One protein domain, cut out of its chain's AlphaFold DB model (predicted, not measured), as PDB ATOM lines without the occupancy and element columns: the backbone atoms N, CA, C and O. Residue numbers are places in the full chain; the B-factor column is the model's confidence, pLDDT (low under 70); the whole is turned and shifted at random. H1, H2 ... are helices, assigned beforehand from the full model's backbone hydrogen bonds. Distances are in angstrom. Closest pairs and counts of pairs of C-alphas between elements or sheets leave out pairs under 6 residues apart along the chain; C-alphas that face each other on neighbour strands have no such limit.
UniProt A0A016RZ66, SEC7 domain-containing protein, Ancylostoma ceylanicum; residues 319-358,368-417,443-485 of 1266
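This is residues 319 to 358, 368 to 417 and 443 to 485 of the 1266 residues of the protein "SEC7 domain-containing protein" of Ancylostoma ceylanicum (UniProt A0A016RZ66). Five helices make an up-and-down bundle, each running against the one before it: H4 is in the middle, H2, H6 and H8 pack round it, and H1 folds back on H2. H3 packs on H6, and the short H5 and H7 fill in at the sides, H5 on H2 and H6, H7 on H4 and H8. The printed part has 133 residues with eight named helices, H1 to H8, and no named strand: all helix. It is compact, with a radius of gyration of the C-alphas of 14.6 A, and spans 41 by 32 by 29 A.

H1, residues 319 to 330, and H2, residues 334 to 348, form a hairpin at a shallow tilt of 23 degrees; their closest C-alphas, Ala 325 and Ile 340, are 6.4 A apart. H3, residues 351 to 358, touches residues 403 to 410 of H6, residues 393 to 412, closest at Val 351 and Phe 403, C-alphas 6.0 A apart. H4, residues 371 to 382, touches H6 at a steep tilt of 50 degrees, closest at Ile 377 and Cys 400, C-alphas 6.3 A apart. H5, residues 384 to 388, touches residues 393 to 397 of H6. H7, residues 448 to 452, touches residues 461 to 469 of H8, residues 459 to 483. H8 touches H4 with residues 465 to 476 at a shallow tilt of 15 degrees, the same way, closest at Leu 381 and Lys 472, C-alphas 6.6 A apart. O i to N i+4 pairs are within hydrogen-bond range throughout H1, H3, H4, H6 and H7, in 8 of 11 in H2, 19 of 21 in H8 and 0 of 1 in H5, where 2 of 2 O i to N i+3 pairs are.

H1 begins at C-alpha 319 (158.960, 210.608, 256.351). H2 is 20.9 A long, H6 29.2 A and H8 35.3 A, ending at C-alpha 483 (163.603, 210.968, 227.098).

Residues 359 to 367 and 418 to 442 are not printed, with gaps of 11.5 A and 21.4 A between C-alphas. No link printed whole is long. Mean pLDDT of the printed part is 74.7, and 39 residues are under 70, among them 411 to 417.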
ATOM      1  N   LYS A 319     160.383 210.550 256.708       64.25
ATOM      2  CA  LYS A 319     158.960 210.608 256.351       64.25
ATOM      3  C   LYS A 319     158.468 212.037 256.088       64.25
ATOM      4  O   LYS A 319     157.669 212.270 255.183       64.25
ATOM      5  N   GLY A 320     158.951 213.010 256.862       62.56
ATOM      6  CA  GLY A 320     158.684 214.433 256.649       62.56
ATOM      7  C   GLY A 320     159.291 214.952 255.344       62.56
ATOM      8  O   GLY A 320     158.631 215.694 254.622       62.56
ATOM      9  N   MET A 321     160.505 214.515 255.008       69.44
ATOM     10  CA  MET A 321     161.192 214.839 253.756       69.44
ATOM     11  C   MET A 321     160.554 214.146 252.548       69.44
ATOM     12  O   MET A 321     160.419 214.777 251.508       69.44
ATOM     13  N   GLN A 322     160.073 212.908 252.687       67.12
ATOM     14  CA  GLN A 322     159.297 212.201 251.661       67.12
ATOM     15  C   GLN A 322     157.986 212.940 251.345       67.12
ATOM     16  O   GLN A 322     157.647 213.135 250.180       67.12
ATOM     17  N   LEU A 323     157.269 213.408 252.374       68.44
ATOM     18  CA  LEU A 323     156.064 214.227 252.204       68.44
ATOM     19  C   LEU A 323     156.386 215.601 251.604       68.44
ATOM     20  O   LEU A 323     155.649 216.083 250.749       68.44
ATOM     21  N   LEU A 324     157.491 216.226 252.018       71.00
ATOM     22  CA  LEU A 324     157.938 217.505 251.471       71.00
ATOM     23  C   LEU A 324     158.338 217.380 249.995       71.00
ATOM     24  O   LEU A 324     157.984 218.253 249.211       71.00
ATOM     25  N   ALA A 325     159.020 216.295 249.616       68.25
ATOM     26  CA  ALA A 325     159.307 215.958 248.227       68.25
ATOM     27  C   ALA A 325     158.003 215.785 247.443       68.25
ATOM     28  O   ALA A 325     157.824 216.448 246.432       68.25
ATOM     29  N   ALA A 326     157.060 214.974 247.934       67.12
ATOM     30  CA  ALA A 326     155.775 214.766 247.266       67.12
ATOM     31  C   ALA A 326     155.009 216.085 247.043       67.12
ATOM     32  O   ALA A 326     154.532 216.341 245.941       67.12
ATOM     33  N   VAL A 327     154.965 216.964 248.049       70.31
ATOM     34  CA  VAL A 327     154.322 218.285 247.940       70.31
ATOM     35  C   VAL A 327     155.083 219.215 246.993       70.31
ATOM     36  O   VAL A 327     154.462 219.911 246.196       70.31
ATOM     37  N   ALA A 328     156.416 219.249 247.051       70.75
ATOM     38  CA  ALA A 328     157.221 220.074 246.149       70.75
ATOM     39  C   ALA A 328     157.035 219.658 244.682       70.75
ATOM     40  O   ALA A 328     156.987 220.519 243.806       70.75
ATOM     41  N   LEU A 329     156.880 218.356 244.432       67.75
ATOM     42  CA  LEU A 329     156.620 217.794 243.111       67.75
ATOM     43  C   LEU A 329     155.207 218.107 242.613       67.75
ATOM     44  O   LEU A 329     155.057 218.492 241.458       67.75
ATOM     45  N   GLU A 330     154.188 218.025 243.474       67.44
ATOM     46  CA  GLU A 330     152.819 218.427 243.111       67.44
ATOM     47  C   GLU A 330     152.674 219.938 242.866       67.44
ATOM     48  O   GLU A 330     151.807 220.357 242.104       67.44
ATOM     49  N   LEU A 331     153.519 220.760 243.495       70.44
ATOM     50  CA  LEU A 331     153.531 222.217 243.329       70.44
ATOM     51  C   LEU A 331     154.454 222.706 242.196       70.44
ATOM     52  O   LEU A 331     154.681 223.910 242.099       70.44
ATOM     53  N   GLU A 332     155.010 221.802 241.380       65.44
ATOM     54  CA  GLU A 332     155.956 222.112 240.289       65.44
ATOM     55  C   GLU A 332     157.223 222.871 240.751       65.44
ATOM     56  O   GLU A 332     157.911 223.531 239.973       65.44
ATOM     57  N   LEU A 333     157.602 222.750 242.031       70.81
ATOM     58  CA  LEU A 333     158.779 223.400 242.625       70.81
ATOM     59  C   LEU A 333     160.050 222.550 242.465       70.81
ATOM     60  O   LEU A 333     160.834 222.400 243.406       70.81
ATOM     61  N   GLY A 334     160.272 222.014 241.262       65.94
ATOM     62  CA  GLY A 334     161.369 221.085 240.963       65.94
ATOM     63  C   GLY A 334     162.765 221.626 241.300       65.94
ATOM     64  O   GLY A 334     163.613 220.875 241.775       65.94
ATOM     65  N   GLU A 335     162.989 222.938 241.165       68.19
ATOM     66  CA  GLU A 335     164.268 223.595 241.499       68.19
ATOM     67  C   GLU A 335     164.675 223.440 242.975       68.19
ATOM     68  O   GLU A 335     165.854 223.526 243.314       68.19
ATOM     69  N   ARG A 336     163.710 223.206 243.875       70.88
ATOM     70  CA  ARG A 336     163.953 223.075 245.323       70.88
ATOM     71  C   ARG A 336     164.164 221.629 245.771       70.88
ATOM     72  O   ARG A 336     164.513 221.402 246.928       70.88
ATOM     73  N   CYS A 337     163.985 220.663 244.872       74.44
ATOM     74  CA  CYS A 337     164.120 219.242 245.185       74.44
ATOM     75  C   CYS A 337     165.574 218.809 245.419       74.44
ATOM     76  O   CYS A 337     165.774 217.777 246.051       74.44
ATOM     77  N   GLY A 338     166.568 219.609 245.005       78.12
ATOM     78  CA  GLY A 338     167.996 219.344 245.238       78.12
ATOM     79  C   GLY A 338     168.325 219.064 246.702       78.12
ATOM     80  O   GLY A 338     168.801 217.982 247.031       78.12
ATOM     81  N   TRP A 339     167.972 219.996 247.591       79.69
ATOM     82  CA  TRP A 339     168.195 219.844 249.034       79.69
ATOM     83  C   TRP A 339     167.401 218.671 249.628       79.69
ATOM     84  O   TRP A 339     167.872 217.986 250.531       79.69
ATOM     85  N   ILE A 340     166.192 218.411 249.121       76.50
ATOM     86  CA  ILE A 340     165.351 217.321 249.630       76.50
ATOM     87  C   ILE A 340     165.960 215.960 249.257       76.50
ATOM     88  O   ILE A 340     166.037 215.073 250.104       76.50
ATOM     89  N   PHE A 341     166.419 215.804 248.013       82.06
ATOM     90  CA  PHE A 341     167.072 214.582 247.541       82.06
ATOM     91  C   PHE A 341     168.413 214.372 248.239       82.06
ATOM     92  O   PHE A 341     168.698 213.254 248.648       82.06
ATOM     93  N   GLU A 342     169.199 215.429 248.448       81.38
ATOM     94  CA  GLU A 342     170.453 215.365 249.202       81.38
ATOM     95  C   GLU A 342     170.256 214.739 250.585       81.38
ATOM     96  O   GLU A 342     170.841 213.696 250.870       81.38
ATOM     97  N   ASN A 343     169.354 215.295 251.399       77.19
ATOM     98  CA  ASN A 343     169.131 214.793 252.755       77.19
ATOM     99  C   ASN A 343     168.533 213.376 252.777       77.19
ATOM    100  O   ASN A 343     168.903 212.588 253.640       77.19
ATOM    101  N   LEU A 344     167.639 213.034 251.836       78.56
ATOM    102  CA  LEU A 344     167.075 211.679 251.731       78.56
ATOM    103  C   LEU A 344     168.141 210.639 251.366       78.56
ATOM    104  O   LEU A 344     168.155 209.541 251.922       78.56
ATOM    105  N   VAL A 345     169.035 210.967 250.431       81.56
ATOM    106  CA  VAL A 345     170.093 210.052 249.988       81.56
ATOM    107  C   VAL A 345     171.205 209.945 251.028       81.56
ATOM    108  O   VAL A 345     171.696 208.845 251.265       81.56
ATOM    109  N   GLU A 346     171.583 211.037 251.692       77.88
ATOM    110  CA  GLU A 346     172.566 210.992 252.780       77.88
ATOM    111  C   GLU A 346     172.071 210.190 253.987       77.88
ATOM    112  O   GLU A 346     172.866 209.489 254.607       77.88
ATOM    113  N   SER A 347     170.769 210.233 254.295       73.12
ATOM    114  CA  SER A 347     170.207 209.461 255.407       73.12
ATOM    115  C   SER A 347     169.987 207.981 255.095       73.12
ATOM    116  O   SER A 347     170.064 207.165 256.006       73.12
ATOM    117  N   SER A 348     169.674 207.636 253.839       75.12
ATOM    118  CA  SER A 348     169.220 206.284 253.463       75.12
ATOM    119  C   SER A 348     170.207 205.493 252.592       75.12
ATOM    120  O   SER A 348     170.000 204.300 252.376       75.12
ATOM    121  N   CYS A 349     171.267 206.120 252.066       75.38
ATOM    122  CA  CYS A 349     172.276 205.486 251.206       75.38
ATOM    123  C   CYS A 349     173.702 205.694 251.753       75.38
ATOM    124  O   CYS A 349     174.553 206.324 251.103       75.38
ATOM    125  N   ASP A 350     173.973 205.147 252.944       73.81
ATOM    126  CA  ASP A 350     175.325 205.089 253.511       73.81
ATOM    127  C   ASP A 350     176.113 203.910 252.920       73.81
ATOM    128  O   ASP A 350     176.036 202.753 253.344       73.81
ATOM    129  N   VAL A 351     176.860 204.218 251.863       70.88
ATOM    130  CA  VAL A 351     177.680 203.245 251.142       70.88
ATOM    131  C   VAL A 351     178.912 202.830 251.968       70.88
ATOM    132  O   VAL A 351     179.379 201.697 251.852       70.88
ATOM    133  N   ASP A 352     179.436 203.704 252.830       68.00
ATOM    134  CA  ASP A 352     180.648 203.425 253.607       68.00
ATOM    135  C   ASP A 352     180.344 202.521 254.812       68.00
ATOM    136  O   ASP A 352     181.107 201.592 255.104       68.00
ATOM    137  N   GLU A 353     179.182 202.698 255.446       70.12
ATOM    138  CA  GLU A 353     178.666 201.752 256.438       70.12
ATOM    139  C   GLU A 353     178.497 200.347 255.827       70.12
ATOM    140  O   GLU A 353     178.971 199.355 256.386       70.12
ATOM    141  N   LEU A 354     177.926 200.245 254.621       71.00
ATOM    142  CA  LEU A 354     177.746 198.961 253.931       71.00
ATOM    143  C   LEU A 354     179.087 198.243 253.663       71.00
ATOM    144  O   LEU A 354     179.218 197.034 253.885       71.00
ATOM    145  N   ARG A 355     180.108 198.985 253.220       71.50
ATOM    146  CA  ARG A 355     181.453 198.456 252.923       71.50
ATOM    147  C   ARG A 355     182.211 198.026 254.179       71.50
ATOM    148  O   ARG A 355     182.871 196.986 254.166       71.50
ATOM    149  N   THR A 356     182.106 198.787 255.272       68.06
ATOM    150  CA  THR A 356     182.725 198.419 256.560       68.06
ATOM    151  C   THR A 356     182.099 197.151 257.136       68.06
ATOM    152  O   THR A 356     182.825 196.238 257.538       68.06
ATOM    153  N   LEU A 357     180.774 197.024 257.076       66.69
ATOM    154  CA  LEU A 357     180.058 195.827 257.519       66.69
ATOM    155  C   LEU A 357     180.408 194.585 256.696       66.69
ATOM    156  O   LEU A 357     180.490 193.489 257.246       66.69
ATOM    157  N   ALA A 358     180.668 194.739 255.398       61.28
ATOM    158  CA  ALA A 358     181.057 193.619 254.545       61.28
ATOM    159  C   ALA A 358     182.443 193.041 254.854       61.28
ATOM    160  O   ALA A 358     182.698 191.876 254.551       61.28
ATOM    161  N   VAL A 368     170.289 196.620 258.601       56.81
ATOM    162  CA  VAL A 368     170.961 197.810 258.025       56.81
ATOM    163  C   VAL A 368     169.984 198.725 257.296       56.81
ATOM    164  O   VAL A 368     170.231 199.914 257.202       56.81
ATOM    165  N   LEU A 369     168.849 198.204 256.824       68.06
ATOM    166  CA  LEU A 369     167.851 198.996 256.106       68.06
ATOM    167  C   LEU A 369     166.491 198.923 256.787       68.06
ATOM    168  O   LEU A 369     165.989 197.833 257.082       68.06
ATOM    169  N   SER A 370     165.892 200.090 257.015       72.12
ATOM    170  CA  SER A 370     164.502 200.213 257.437       72.12
ATOM    171  C   SER A 370     163.555 200.168 256.229       72.12
ATOM    172  O   SER A 370     163.955 200.342 255.075       72.12
ATOM    173  N   ARG A 371     162.256 199.959 256.489       74.94
ATOM    174  CA  ARG A 371     161.215 200.107 255.456       74.94
ATOM    175  C   ARG A 371     161.242 201.514 254.855       74.94
ATOM    176  O   ARG A 371     160.999 201.663 253.662       74.94
ATOM    177  N   GLU A 372     161.524 202.528 255.667       72.94
ATOM    178  CA  GLU A 372     161.513 203.919 255.224       72.94
ATOM    179  C   GLU A 372     162.693 204.246 254.305       72.94
ATOM    180  O   GLU A 372     162.489 204.960 253.328       72.94
ATOM    181  N   ASP A 373     163.862 203.636 254.513       76.06
ATOM    182  CA  ASP A 373     165.022 203.789 253.622       76.06
ATOM    183  C   ASP A 373     164.743 203.245 252.216       76.06
ATOM    184  O   ASP A 373     165.015 203.906 251.215       76.06
ATOM    185  N   LEU A 374     164.117 202.067 252.124       78.25
ATOM    186  CA  LEU A 374     163.736 201.467 250.841       78.25
ATOM    187  C   LEU A 374     162.675 202.304 250.102       78.25
ATOM    188  O   LEU A 374     162.710 202.398 248.873       78.25
ATOM    189  N   LEU A 375     161.759 202.937 250.842       76.19
ATOM    190  CA  LEU A 375     160.764 203.856 250.283       76.19
ATOM    191  C   LEU A 375     161.386 205.195 249.852       76.19
ATOM    192  O   LEU A 375     160.972 205.739 248.830       76.19
ATOM    193  N   SER A 376     162.402 205.701 250.560       78.69
ATOM    194  CA  SER A 376     163.175 206.884 250.146       78.69
ATOM    195  C   SER A 376     163.919 206.636 248.838       78.69
ATOM    196  O   SER A 376     163.836 207.454 247.924       78.69
ATOM    197  N   ILE A 377     164.587 205.483 248.716       82.44
ATOM    198  CA  ILE A 377     165.281 205.084 247.483       82.44
ATOM    199  C   ILE A 377     164.273 204.952 246.337       82.44
ATOM    200  O   ILE A 377     164.515 205.463 245.245       82.44
ATOM    201  N   GLN A 378     163.117 204.324 246.583       80.31
ATOM    202  CA  GLN A 378     162.049 204.262 245.588       80.31
ATOM    203  C   GLN A 378     161.599 205.665 245.155       80.31
ATOM    204  O   GLN A 378     161.474 205.905 243.958       80.31
ATOM    205  N   LEU A 379     161.359 206.583 246.095       78.62
ATOM    206  CA  LEU A 379     160.874 207.931 245.800       78.62
ATOM    207  C   LEU A 379     161.844 208.707 244.901       78.62
ATOM    208  O   LEU A 379     161.402 209.360 243.954       78.62
ATOM    209  N   VAL A 380     163.149 208.621 245.183       81.56
ATOM    210  CA  VAL A 380     164.198 209.264 244.377       81.56
ATOM    211  C   VAL A 380     164.254 208.655 242.973       81.56
ATOM    212  O   VAL A 380     164.314 209.398 241.996       81.56
ATOM    213  N   LEU A 381     164.177 207.324 242.846       82.81
ATOM    214  CA  LEU A 381     164.202 206.641 241.546       82.81
ATOM    215  C   LEU A 381     162.935 206.893 240.711       82.81
ATOM    216  O   LEU A 381     163.034 207.100 239.502       82.81
ATOM    217  N   ASP A 382     161.757 206.919 241.339       78.44
ATOM    218  CA  ASP A 382     160.479 207.181 240.662       78.44
ATOM    219  C   ASP A 382     160.388 208.634 240.157       78.44
ATOM    220  O   ASP A 382     159.743 208.889 239.139       78.44
ATOM    221  N   ASN A 383     161.082 209.574 240.812       79.44
ATOM    222  CA  ASN A 383     161.076 211.004 240.478       79.44
ATOM    223  C   ASN A 383     162.431 211.517 239.956       79.44
ATOM    224  O   ASN A 383     162.721 212.710 240.028       79.44
ATOM    225  N   ALA A 384     163.265 210.639 239.396       81.75
ATOM    226  CA  ALA A 384     164.619 210.991 238.964       81.75
ATOM    227  C   ALA A 384     164.670 212.100 237.889       81.75
ATOM    228  O   ALA A 384     165.634 212.867 237.841       81.75
ATOM    229  N   LEU A 385     163.625 212.236 237.057       81.12
ATOM    230  CA  LEU A 385     163.534 213.259 235.999       81.12
ATOM    231  C   LEU A 385     163.396 214.697 236.525       81.12
ATOM    232  O   LEU A 385     163.612 215.644 235.775       81.12
ATOM    233  N   VAL A 386     163.124 214.887 237.817       78.62
ATOM    234  CA  VAL A 386     163.139 216.210 238.473       78.62
ATOM    235  C   VAL A 386     164.511 216.873 238.364       78.62
ATOM    236  O   VAL A 386     164.622 218.099 238.393       78.62
ATOM    237  N   SER A 387     165.552 216.069 238.152       82.94
ATOM    238  CA  SER A 387     166.913 216.533 237.909       82.94
ATOM    239  C   SER A 387     167.051 217.420 236.661       82.94
ATOM    240  O   SER A 387     167.999 218.188 236.579       82.94
ATOM    241  N   ILE A 388     166.084 217.402 235.731       82.31
ATOM    242  CA  ILE A 388     166.008 218.368 234.615       82.31
ATOM    243  C   ILE A 388     165.823 219.805 235.137       82.31
ATOM    244  O   ILE A 388     166.345 220.763 234.567       82.31
ATOM    245  N   HIS A 389     165.082 219.972 236.236       77.94
ATOM    246  CA  HIS A 389     164.846 221.273 236.865       77.94
ATOM    247  C   HIS A 389     165.906 221.627 237.912       77.94
ATOM    248  O   HIS A 389     166.160 222.811 238.128       77.94
ATOM    249  N   ALA A 390     166.517 220.616 238.537       82.81
ATOM    250  CA  ALA A 390     167.566 220.745 239.544       82.81
ATOM    251  C   ALA A 390     168.741 219.792 239.223       82.81
ATOM    252  O   ALA A 390     168.764 218.669 239.727       82.81
ATOM    253  N   PRO A 391     169.736 220.215 238.421       82.94
ATOM    254  CA  PRO A 391     170.804 219.327 237.937       82.94
ATOM    255  C   PRO A 391     171.687 218.747 239.050       82.94
ATOM    256  O   PRO A 391     172.251 217.665 238.905       82.94
ATOM    257  N   GLU A 392     171.743 219.407 240.208       82.31
ATOM    258  CA  GLU A 392     172.393 218.888 241.417       82.31
ATOM    259  C   GLU A 392     171.829 217.527 241.862       82.31
ATOM    260  O   GLU A 392     172.536 216.756 242.507       82.31
ATOM    261  N   CYS A 393     170.585 217.190 241.501       86.75
ATOM    262  CA  CYS A 393     169.955 215.913 241.834       86.75
ATOM    263  C   CYS A 393     170.596 214.708 241.132       86.75
ATOM    264  O   CYS A 393     170.500 213.598 241.663       86.75
ATOM    265  N   TRP A 394     171.279 214.892 239.992       89.88
ATOM    266  CA  TRP A 394     171.867 213.777 239.239       89.88
ATOM    267  C   TRP A 394     172.838 212.956 240.093       89.88
ATOM    268  O   TRP A 394     172.772 211.726 240.092       89.88
ATOM    269  N   LYS A 395     173.675 213.622 240.901       88.00
ATOM    270  CA  LYS A 395     174.631 212.953 241.802       88.00
ATOM    271  C   LYS A 395     173.933 212.089 242.860       88.00
ATOM    272  O   LYS A 395     174.430 211.023 243.213       88.00
ATOM    273  N   HIS A 396     172.759 212.515 243.330       87.12
ATOM    274  CA  HIS A 396     171.973 211.801 244.336       87.12
ATOM    275  C   HIS A 396     171.255 210.588 243.732       87.12
ATOM    276  O   HIS A 396     171.290 209.508 244.318       87.12
ATOM    277  N   VAL A 397     170.698 210.721 242.522       88.00
ATOM    278  CA  VAL A 397     170.102 209.596 241.776       88.00
ATOM    279  C   VAL A 397     171.155 208.525 241.467       88.00
ATOM    280  O   VAL A 397     170.915 207.337 241.696       88.00
ATOM    281  N   ILE A 398     172.345 208.934 241.011       87.88
ATOM    282  CA  ILE A 398     173.454 208.011 240.732       87.88
ATOM    283  C   ILE A 398     173.890 207.304 242.022       87.88
ATOM    284  O   ILE A 398     173.978 206.077 242.036       87.88
ATOM    285  N   ARG A 399     174.051 208.034 243.134       84.62
ATOM    286  CA  ARG A 399     174.386 207.449 244.443       84.62
ATOM    287  C   ARG A 399     173.340 206.437 244.930       84.62
ATOM    288  O   ARG A 399     173.723 205.391 245.450       84.62
ATOM    289  N   CYS A 400     172.045 206.687 244.716       86.44
ATOM    290  CA  CYS A 400     171.000 205.692 244.985       86.44
ATOM    291  C   CYS A 400     171.173 204.432 244.133       86.44
ATOM    292  O   CYS A 400     171.084 203.324 244.660       86.44
ATOM    293  N   SER A 401     171.433 204.584 242.829       86.81
ATOM    294  CA  SER A 401     171.638 203.433 241.937       86.81
ATOM    295  C   SER A 401     172.853 202.594 242.346       86.81
ATOM    296  O   SER A 401     172.771 201.368 242.409       86.81
ATOM    297  N   GLU A 402     173.941 203.256 242.736       81.38
ATOM    298  CA  GLU A 402     175.151 202.620 243.247       81.38
ATOM    299  C   GLU A 402     174.912 201.842 244.540       81.38
ATOM    300  O   GLU A 402     175.363 200.702 244.671       81.38
ATOM    301  N   PHE A 403     174.183 202.444 245.481       83.00
ATOM    302  CA  PHE A 403     173.839 201.806 246.744       83.00
ATOM    303  C   PHE A 403     172.996 200.543 246.524       83.00
ATOM    304  O   PHE A 403     173.271 199.517 247.141       83.00
ATOM    305  N   VAL A 404     172.031 200.571 245.595       83.50
ATOM    306  CA  VAL A 404     171.225 199.392 245.227       83.50
ATOM    307  C   VAL A 404     172.105 198.254 244.693       83.50
ATOM    308  O   VAL A 404     171.924 197.104 245.095       83.50
ATOM    309  N   TRP A 405     173.091 198.553 243.842       80.12
ATOM    310  CA  TRP A 405     174.016 197.538 243.318       80.12
ATOM    311  C   TRP A 405     174.961 196.981 244.391       80.12
ATOM    312  O   TRP A 405     175.238 195.780 244.416       80.12
ATOM    313  N   GLU A 406     175.482 197.827 245.283       78.19
ATOM    314  CA  GLU A 406     176.317 197.358 246.397       78.19
ATOM    315  C   GLU A 406     175.520 196.514 247.389       78.19
ATOM    316  O   GLU A 406     176.016 195.485 247.850       78.19
ATOM    317  N   LEU A 407     174.262 196.883 247.637       77.94
ATOM    318  CA  LEU A 407     173.338 196.126 248.469       77.94
ATOM    319  C   LEU A 407     173.036 194.741 247.876       77.94
ATOM    320  O   LEU A 407     173.030 193.750 248.608       77.94
ATOM    321  N   GLU A 408     172.848 194.641 246.558       77.69
ATOM    322  CA  GLU A 408     172.692 193.356 245.867       77.69
ATOM    323  C   GLU A 408     173.895 192.438 246.106       77.69
ATOM    324  O   GLU A 408     173.742 191.286 246.528       77.69
ATOM    325  N   LYS A 409     175.109 192.962 245.906       72.19
ATOM    326  CA  LYS A 409     176.334 192.182 246.095       72.19
ATOM    327  C   LYS A 409     176.587 191.834 247.561       72.19
ATOM    328  O   LYS A 409     177.074 190.741 247.846       72.19
ATOM    329  N   PHE A 410     176.223 192.716 248.485       73.44
ATOM    330  CA  PHE A 410     176.290 192.458 249.920       73.44
ATOM    331  C   PHE A 410     175.371 191.300 250.347       73.44
ATOM    332  O   PHE A 410     175.774 190.451 251.140       73.44
ATOM    333  N   ILE A 411     174.153 191.226 249.797       69.69
ATOM    334  CA  ILE A 411     173.149 190.216 250.173       69.69
ATOM    335  C   ILE A 411     173.419 188.849 249.524       69.69
ATOM    336  O   ILE A 411     173.209 187.816 250.173       69.69
ATOM    337  N   TYR A 412     173.864 188.819 248.261       69.88
ATOM    338  CA  TYR A 412     173.999 187.577 247.480       69.88
ATOM    339  C   TYR A 412     175.444 187.108 247.247       69.88
ATOM    340  O   TYR A 412     175.653 185.959 246.851       69.88
ATOM    341  N   GLY A 413     176.447 187.934 247.555       60.19
ATOM    342  CA  GLY A 413     177.864 187.606 247.382       60.19
ATOM    343  C   GLY A 413     178.345 187.632 245.922       60.19
ATOM    344  O   GLY A 413     177.588 187.847 244.980       60.19
ATOM    345  N   ALA A 414     179.649 187.411 245.717       45.94
ATOM    346  CA  ALA A 414     180.331 187.563 244.422       45.94
ATOM    347  C   ALA A 414     179.972 186.517 243.335       45.94
ATOM    348  O   ALA A 414     180.466 186.619 242.216       45.94
ATOM    349  N   LEU A 415     179.109 185.534 243.624       44.03
ATOM    350  CA  LEU A 415     178.759 184.425 242.716       44.03
ATOM    351  C   LEU A 415     177.805 184.811 241.560       44.03
ATOM    352  O   LEU A 415     177.442 183.949 240.766       44.03
ATOM    353  N   CYS A 416     177.401 186.080 241.442       45.34
ATOM    354  CA  CYS A 416     176.409 186.538 240.458       45.34
ATOM    355  C   CYS A 416     176.988 187.194 239.183       45.34
ATOM    356  O   CYS A 416     176.210 187.606 238.331       45.34
ATOM    357  N   TYR A 417     178.314 187.297 239.018       40.78
ATOM    358  CA  TYR A 417     178.926 188.132 237.962       40.78
ATOM    359  C   TYR A 417     179.263 187.437 236.627       40.78
ATOM    360  O   TYR A 417     179.895 188.047 235.769       40.78
ATOM    361  N   ALA A 443     157.893 194.503 236.848       66.50
ATOM    362  CA  ALA A 443     158.533 194.627 238.166       66.50
ATOM    363  C   ALA A 443     158.912 196.077 238.539       66.50
ATOM    364  O   ALA A 443     158.809 196.444 239.704       66.50
ATOM    365  N   ALA A 444     159.266 196.913 237.556       63.56
ATOM    366  CA  ALA A 444     159.605 198.325 237.758       63.56
ATOM    367  C   ALA A 444     158.396 199.232 238.080       63.56
ATOM    368  O   ALA A 444     158.576 200.333 238.604       63.56
ATOM    369  N   ASP A 445     157.170 198.789 237.770       67.06
ATOM    370  CA  ASP A 445     155.917 199.509 238.051       67.06
ATOM    371  C   ASP A 445     155.294 199.099 239.399       67.06
ATOM    372  O   ASP A 445     154.289 199.666 239.824       67.06
ATOM    373  N   ARG A 446     155.884 198.118 240.094       72.50
ATOM    374  CA  ARG A 446     155.437 197.696 241.427       72.50
ATOM    375  C   ARG A 446     155.962 198.652 242.495       72.50
ATOM    376  O   ARG A 446     157.036 199.240 242.352       72.50
ATOM    377  N   SER A 447     155.198 198.796 243.573       74.62
ATOM    378  CA  SER A 447     155.626 199.550 244.752       74.62
ATOM    379  C   SER A 447     156.459 198.653 245.661       74.62
ATOM    380  O   SER A 447     156.096 197.502 245.903       74.62
ATOM    381  N   VAL A 448     157.546 199.180 246.219       72.88
ATOM    382  CA  VAL A 448     158.332 198.473 247.237       72.88
ATOM    383  C   VAL A 448     157.476 198.203 248.482       72.88
ATOM    384  O   VAL A 448     157.651 197.183 249.148       72.88
ATOM    385  N   ASP A 449     156.465 199.040 248.736       70.94
ATOM    386  CA  ASP A 449     155.546 198.866 249.860       70.94
ATOM    387  C   ASP A 449     154.699 197.584 249.763       70.94
ATOM    388  O   ASP A 449     154.456 196.918 250.772       70.94
ATOM    389  N   SER A 450     154.307 197.175 248.545       69.75
ATOM    390  CA  SER A 450     153.558 195.923 248.348       69.75
ATOM    391  C   SER A 450     154.436 194.680 248.528       69.75
ATOM    392  O   SER A 450     153.934 193.616 248.897       69.75
ATOM    393  N   ALA A 451     155.753 194.811 248.339       66.75
ATOM    394  CA  ALA A 451     156.712 193.731 248.546       66.75
ATOM    395  C   ALA A 451     157.078 193.517 250.025       66.75
ATOM    396  O   ALA A 451     157.298 192.370 250.418       66.75
ATOM    397  N   ILE A 452     157.124 194.580 250.836       66.62
ATOM    398  CA  ILE A 452     157.543 194.519 252.250       66.62
ATOM    399  C   ILE A 452     156.390 194.103 253.181       66.62
ATOM    400  O   ILE A 452     156.598 193.321 254.108       66.62
ATOM    401  N   GLY A 453     155.163 194.578 252.934       60.22
ATOM    402  CA  GLY A 453     154.031 194.372 253.847       60.22
ATOM    403  C   GLY A 453     154.183 195.104 255.196       60.22
ATOM    404  O   GLY A 453     155.152 195.814 255.440       60.22
ATOM    405  N   ASN A 454     153.213 194.943 256.107       57.03
ATOM    406  CA  ASN A 454     153.181 195.654 257.403       57.03
ATOM    407  C   ASN A 454     154.070 195.022 258.511       57.03
ATOM    408  O   ASN A 454     153.908 195.370 259.681       57.03
ATOM    409  N   GLY A 455     154.936 194.053 258.184       55.31
ATOM    410  CA  GLY A 455     155.732 193.262 259.143       55.31
ATOM    411  C   GLY A 455     157.218 193.651 259.230       55.31
ATOM    412  O   GLY A 455     157.671 194.551 258.531       55.31
ATOM    413  N   GLU A 456     157.988 192.972 260.096       58.09
ATOM    414  CA  GLU A 456     159.456 193.114 260.149       58.09
ATOM    415  C   GLU A 456     160.100 192.639 258.831       58.09
ATOM    416  O   GLU A 456     159.696 191.616 258.281       58.09
ATOM    417  N   LEU A 457     161.112 193.370 258.343       66.12
ATOM    418  CA  LEU A 457     161.852 193.058 257.113       66.12
ATOM    419  C   LEU A 457     162.556 191.691 257.221       66.12
ATOM    420  O   LEU A 457     163.599 191.564 257.867       66.12
ATOM    421  N   ASP A 458     161.986 190.666 256.584       68.25
ATOM    422  CA  ASP A 458     162.611 189.355 256.418       68.25
ATOM    423  C   ASP A 458     163.473 189.294 255.140       68.25
ATOM    424  O   ASP A 458     163.423 190.167 254.265       68.25
ATOM    425  N   LYS A 459     164.312 188.256 255.029       67.12
ATOM    426  CA  LYS A 459     165.263 188.113 253.912       67.12
ATOM    427  C   LYS A 459     164.558 188.007 252.550       67.12
ATOM    428  O   LYS A 459     165.080 188.511 251.552       67.12
ATOM    429  N   ASP A 460     163.381 187.386 252.504       67.56
ATOM    430  CA  ASP A 460     162.619 187.175 251.270       67.56
ATOM    431  C   ASP A 460     161.891 188.453 250.820       67.56
ATOM    432  O   ASP A 460     161.842 188.747 249.623       67.56
ATOM    433  N   SER A 461     161.377 189.267 251.746       72.81
ATOM    434  CA  SER A 461     160.775 190.566 251.417       72.81
ATOM    435  C   SER A 461     161.827 191.607 251.047       72.81
ATOM    436  O   SER A 461     161.609 192.356 250.097       72.81
ATOM    437  N   LEU A 462     163.002 191.594 251.693       75.69
ATOM    438  CA  LEU A 462     164.151 192.405 251.273       75.69
ATOM    439  C   LEU A 462     164.606 192.037 249.851       75.69
ATOM    440  O   LEU A 462     164.845 192.920 249.036       75.69
ATOM    441  N   SER A 463     164.658 190.740 249.532       73.81
ATOM    442  CA  SER A 463     164.999 190.248 248.189       73.81
ATOM    443  C   SER A 463     163.999 190.725 247.126       73.81
ATOM    444  O   SER A 463     164.394 191.182 246.057       73.81
ATOM    445  N   ARG A 464     162.692 190.669 247.421       76.69
ATOM    446  CA  ARG A 464     161.643 191.170 246.512       76.69
ATOM    447  C   ARG A 464     161.704 192.688 246.334       76.69
ATOM    448  O   ARG A 464     161.593 193.157 245.203       76.69
ATOM    449  N   ALA A 465     161.904 193.436 247.420       76.56
ATOM    450  CA  ALA A 465     162.083 194.885 247.387       76.56
ATOM    451  C   ALA A 465     163.309 195.281 246.550       76.56
ATOM    452  O   ALA A 465     163.208 196.143 245.680       76.56
ATOM    453  N   LEU A 466     164.437 194.595 246.743       80.62
ATOM    454  CA  LEU A 466     165.660 194.814 245.979       80.62
ATOM    455  C   LEU A 466     165.461 194.538 244.480       80.62
ATOM    456  O   LEU A 466     165.874 195.353 243.663       80.62
ATOM    457  N   CYS A 467     164.764 193.461 244.099       79.31
ATOM    458  CA  CYS A 467     164.431 193.194 242.693       79.31
ATOM    459  C   CYS A 467     163.602 194.322 242.051       79.31
ATOM    460  O   CYS A 467     163.812 194.648 240.883       79.31
ATOM    461  N   ILE A 468     162.663 194.919 242.796       77.62
ATOM    462  CA  ILE A 468     161.879 196.071 242.325       77.62
ATOM    463  C   ILE A 468     162.786 197.294 242.151       77.62
ATOM    464  O   ILE A 468     162.703 197.966 241.124       77.62
ATOM    465  N   LEU A 469     163.672 197.566 243.114       81.88
ATOM    466  CA  LEU A 469     164.619 198.681 243.038       81.88
ATOM    467  C   LEU A 469     165.599 198.525 241.865       81.88
ATOM    468  O   LEU A 469     165.780 199.480 241.117       81.88
ATOM    469  N   ILE A 470     166.154 197.331 241.635       82.75
ATOM    470  CA  ILE A 470     167.008 197.038 240.469       82.75
ATOM    471  C   ILE A 470     166.231 197.275 239.169       82.75
ATOM    472  O   ILE A 470     166.708 197.989 238.293       82.75
ATOM    473  N   ALA A 471     164.995 196.773 239.070       80.38
ATOM    474  CA  ALA A 471     164.160 196.995 237.890       80.38
ATOM    475  C   ALA A 471     163.850 198.488 237.654       80.38
ATOM    476  O   ALA A 471     163.747 198.919 236.504       80.38
ATOM    477  N   LYS A 472     163.712 199.292 238.719       82.38
ATOM    478  CA  LYS A 472     163.560 200.755 238.625       82.38
ATOM    479  C   LYS A 472     164.851 201.440 238.165       82.38
ATOM    480  O   LYS A 472     164.775 202.319 237.312       82.38
ATOM    481  N   VAL A 473     166.015 201.007 238.656       86.69
ATOM    482  CA  VAL A 473     167.332 201.496 238.207       86.69
ATOM    483  C   VAL A 473     167.574 201.173 236.727       86.69
ATOM    484  O   VAL A 473     167.926 202.065 235.959       86.69
ATOM    485  N   ASP A 474     167.330 199.933 236.295       84.56
ATOM    486  CA  ASP A 474     167.483 199.528 234.889       84.56
ATOM    487  C   ASP A 474     166.538 200.325 233.977       84.56
ATOM    488  O   ASP A 474     166.932 200.810 232.914       84.56
ATOM    489  N   ARG A 475     165.288 200.527 234.417       84.50
ATOM    490  CA  ARG A 475     164.321 201.362 233.697       84.50
ATOM    491  C   ARG A 475     164.791 202.810 233.594       84.50
ATOM    492  O   ARG A 475     164.575 203.417 232.551       84.50
ATOM    493  N   PHE A 476     165.389 203.363 234.647       87.94
ATOM    494  CA  PHE A 476     165.917 204.724 234.635       87.94
ATOM    495  C   PHE A 476     166.976 204.888 233.536       87.94
ATOM    496  O   PHE A 476     166.765 205.689 232.628       87.94
ATOM    497  N   TYR A 477     168.042 204.080 233.549       87.19
ATOM    498  CA  TYR A 477     169.119 204.181 232.553       87.19
ATOM    499  C   TYR A 477     168.647 203.865 231.126       87.19
ATOM    500  O   TYR A 477     169.047 204.548 230.185       87.19
ATOM    501  N   SER A 478     167.713 202.921 230.961       85.25
ATOM    502  CA  SER A 478     167.097 202.647 229.658       85.25
ATOM    503  C   SER A 478     166.225 203.804 229.151       85.25
ATOM    504  O   SER A 478     166.165 204.025 227.946       85.25
ATOM    505  N   LYS A 479     165.553 204.560 230.030       84.50
ATOM    506  CA  LYS A 479     164.659 205.661 229.634       84.50
ATOM    507  C   LYS A 479     165.375 206.972 229.352       84.50
ATOM    508  O   LYS A 479     165.023 207.654 228.395       84.50
ATOM    509  N   VAL A 480     166.353 207.353 230.172       87.56
ATOM    510  CA  VAL A 480     166.981 208.687 230.087       87.56
ATOM    511  C   VAL A 480     167.632 208.949 228.728       87.56
ATOM    512  O   VAL A 480     167.515 210.058 228.205       87.56
ATOM    513  N   GLY A 481     168.212 207.913 228.111       84.56
ATOM    514  CA  GLY A 481     168.770 207.977 226.758       84.56
ATOM    515  C   GLY A 481     167.723 208.175 225.655       84.56
ATOM    516  O   GLY A 481     168.077 208.591 224.559       84.56
ATOM    517  N   HIS A 482     166.433 207.941 225.923       85.94
ATOM    518  CA  HIS A 482     165.331 208.235 225.000       85.94
ATOM    519  C   HIS A 482     164.584 209.521 225.355       85.94
ATOM    520  O   HIS A 482     164.181 210.230 224.441       85.94
ATOM    521  N   GLU A 483     164.485 209.889 226.633       85.25
ATOM    522  CA  GLU A 483     163.603 210.968 227.098       85.25
ATOM    523  C   GLU A 483     164.299 212.334 227.284       85.25
ATOM    524  O   GLU A 483     163.675 213.364 227.049       85.25
ATOM    525  N   LEU A 484     165.586 212.394 227.652       89.12
ATOM    526  CA  LEU A 484     166.241 213.671 227.996       89.12
ATOM    527  C   LEU A 484     166.632 214.526 226.779       89.12
ATOM    528  O   LEU A 484     167.131 213.986 225.792       89.12
ATOM    529  N   ASN A 485     166.491 215.856 226.888       89.94
ATOM    530  CA  ASN A 485     167.056 216.827 225.935       89.94
ATOM    531  C   ASN A 485     168.601 216.843 225.973       89.94
ATOM    532  O   ASN A 485     169.201 216.256 226.877       89.94
TER     533      ASN A 485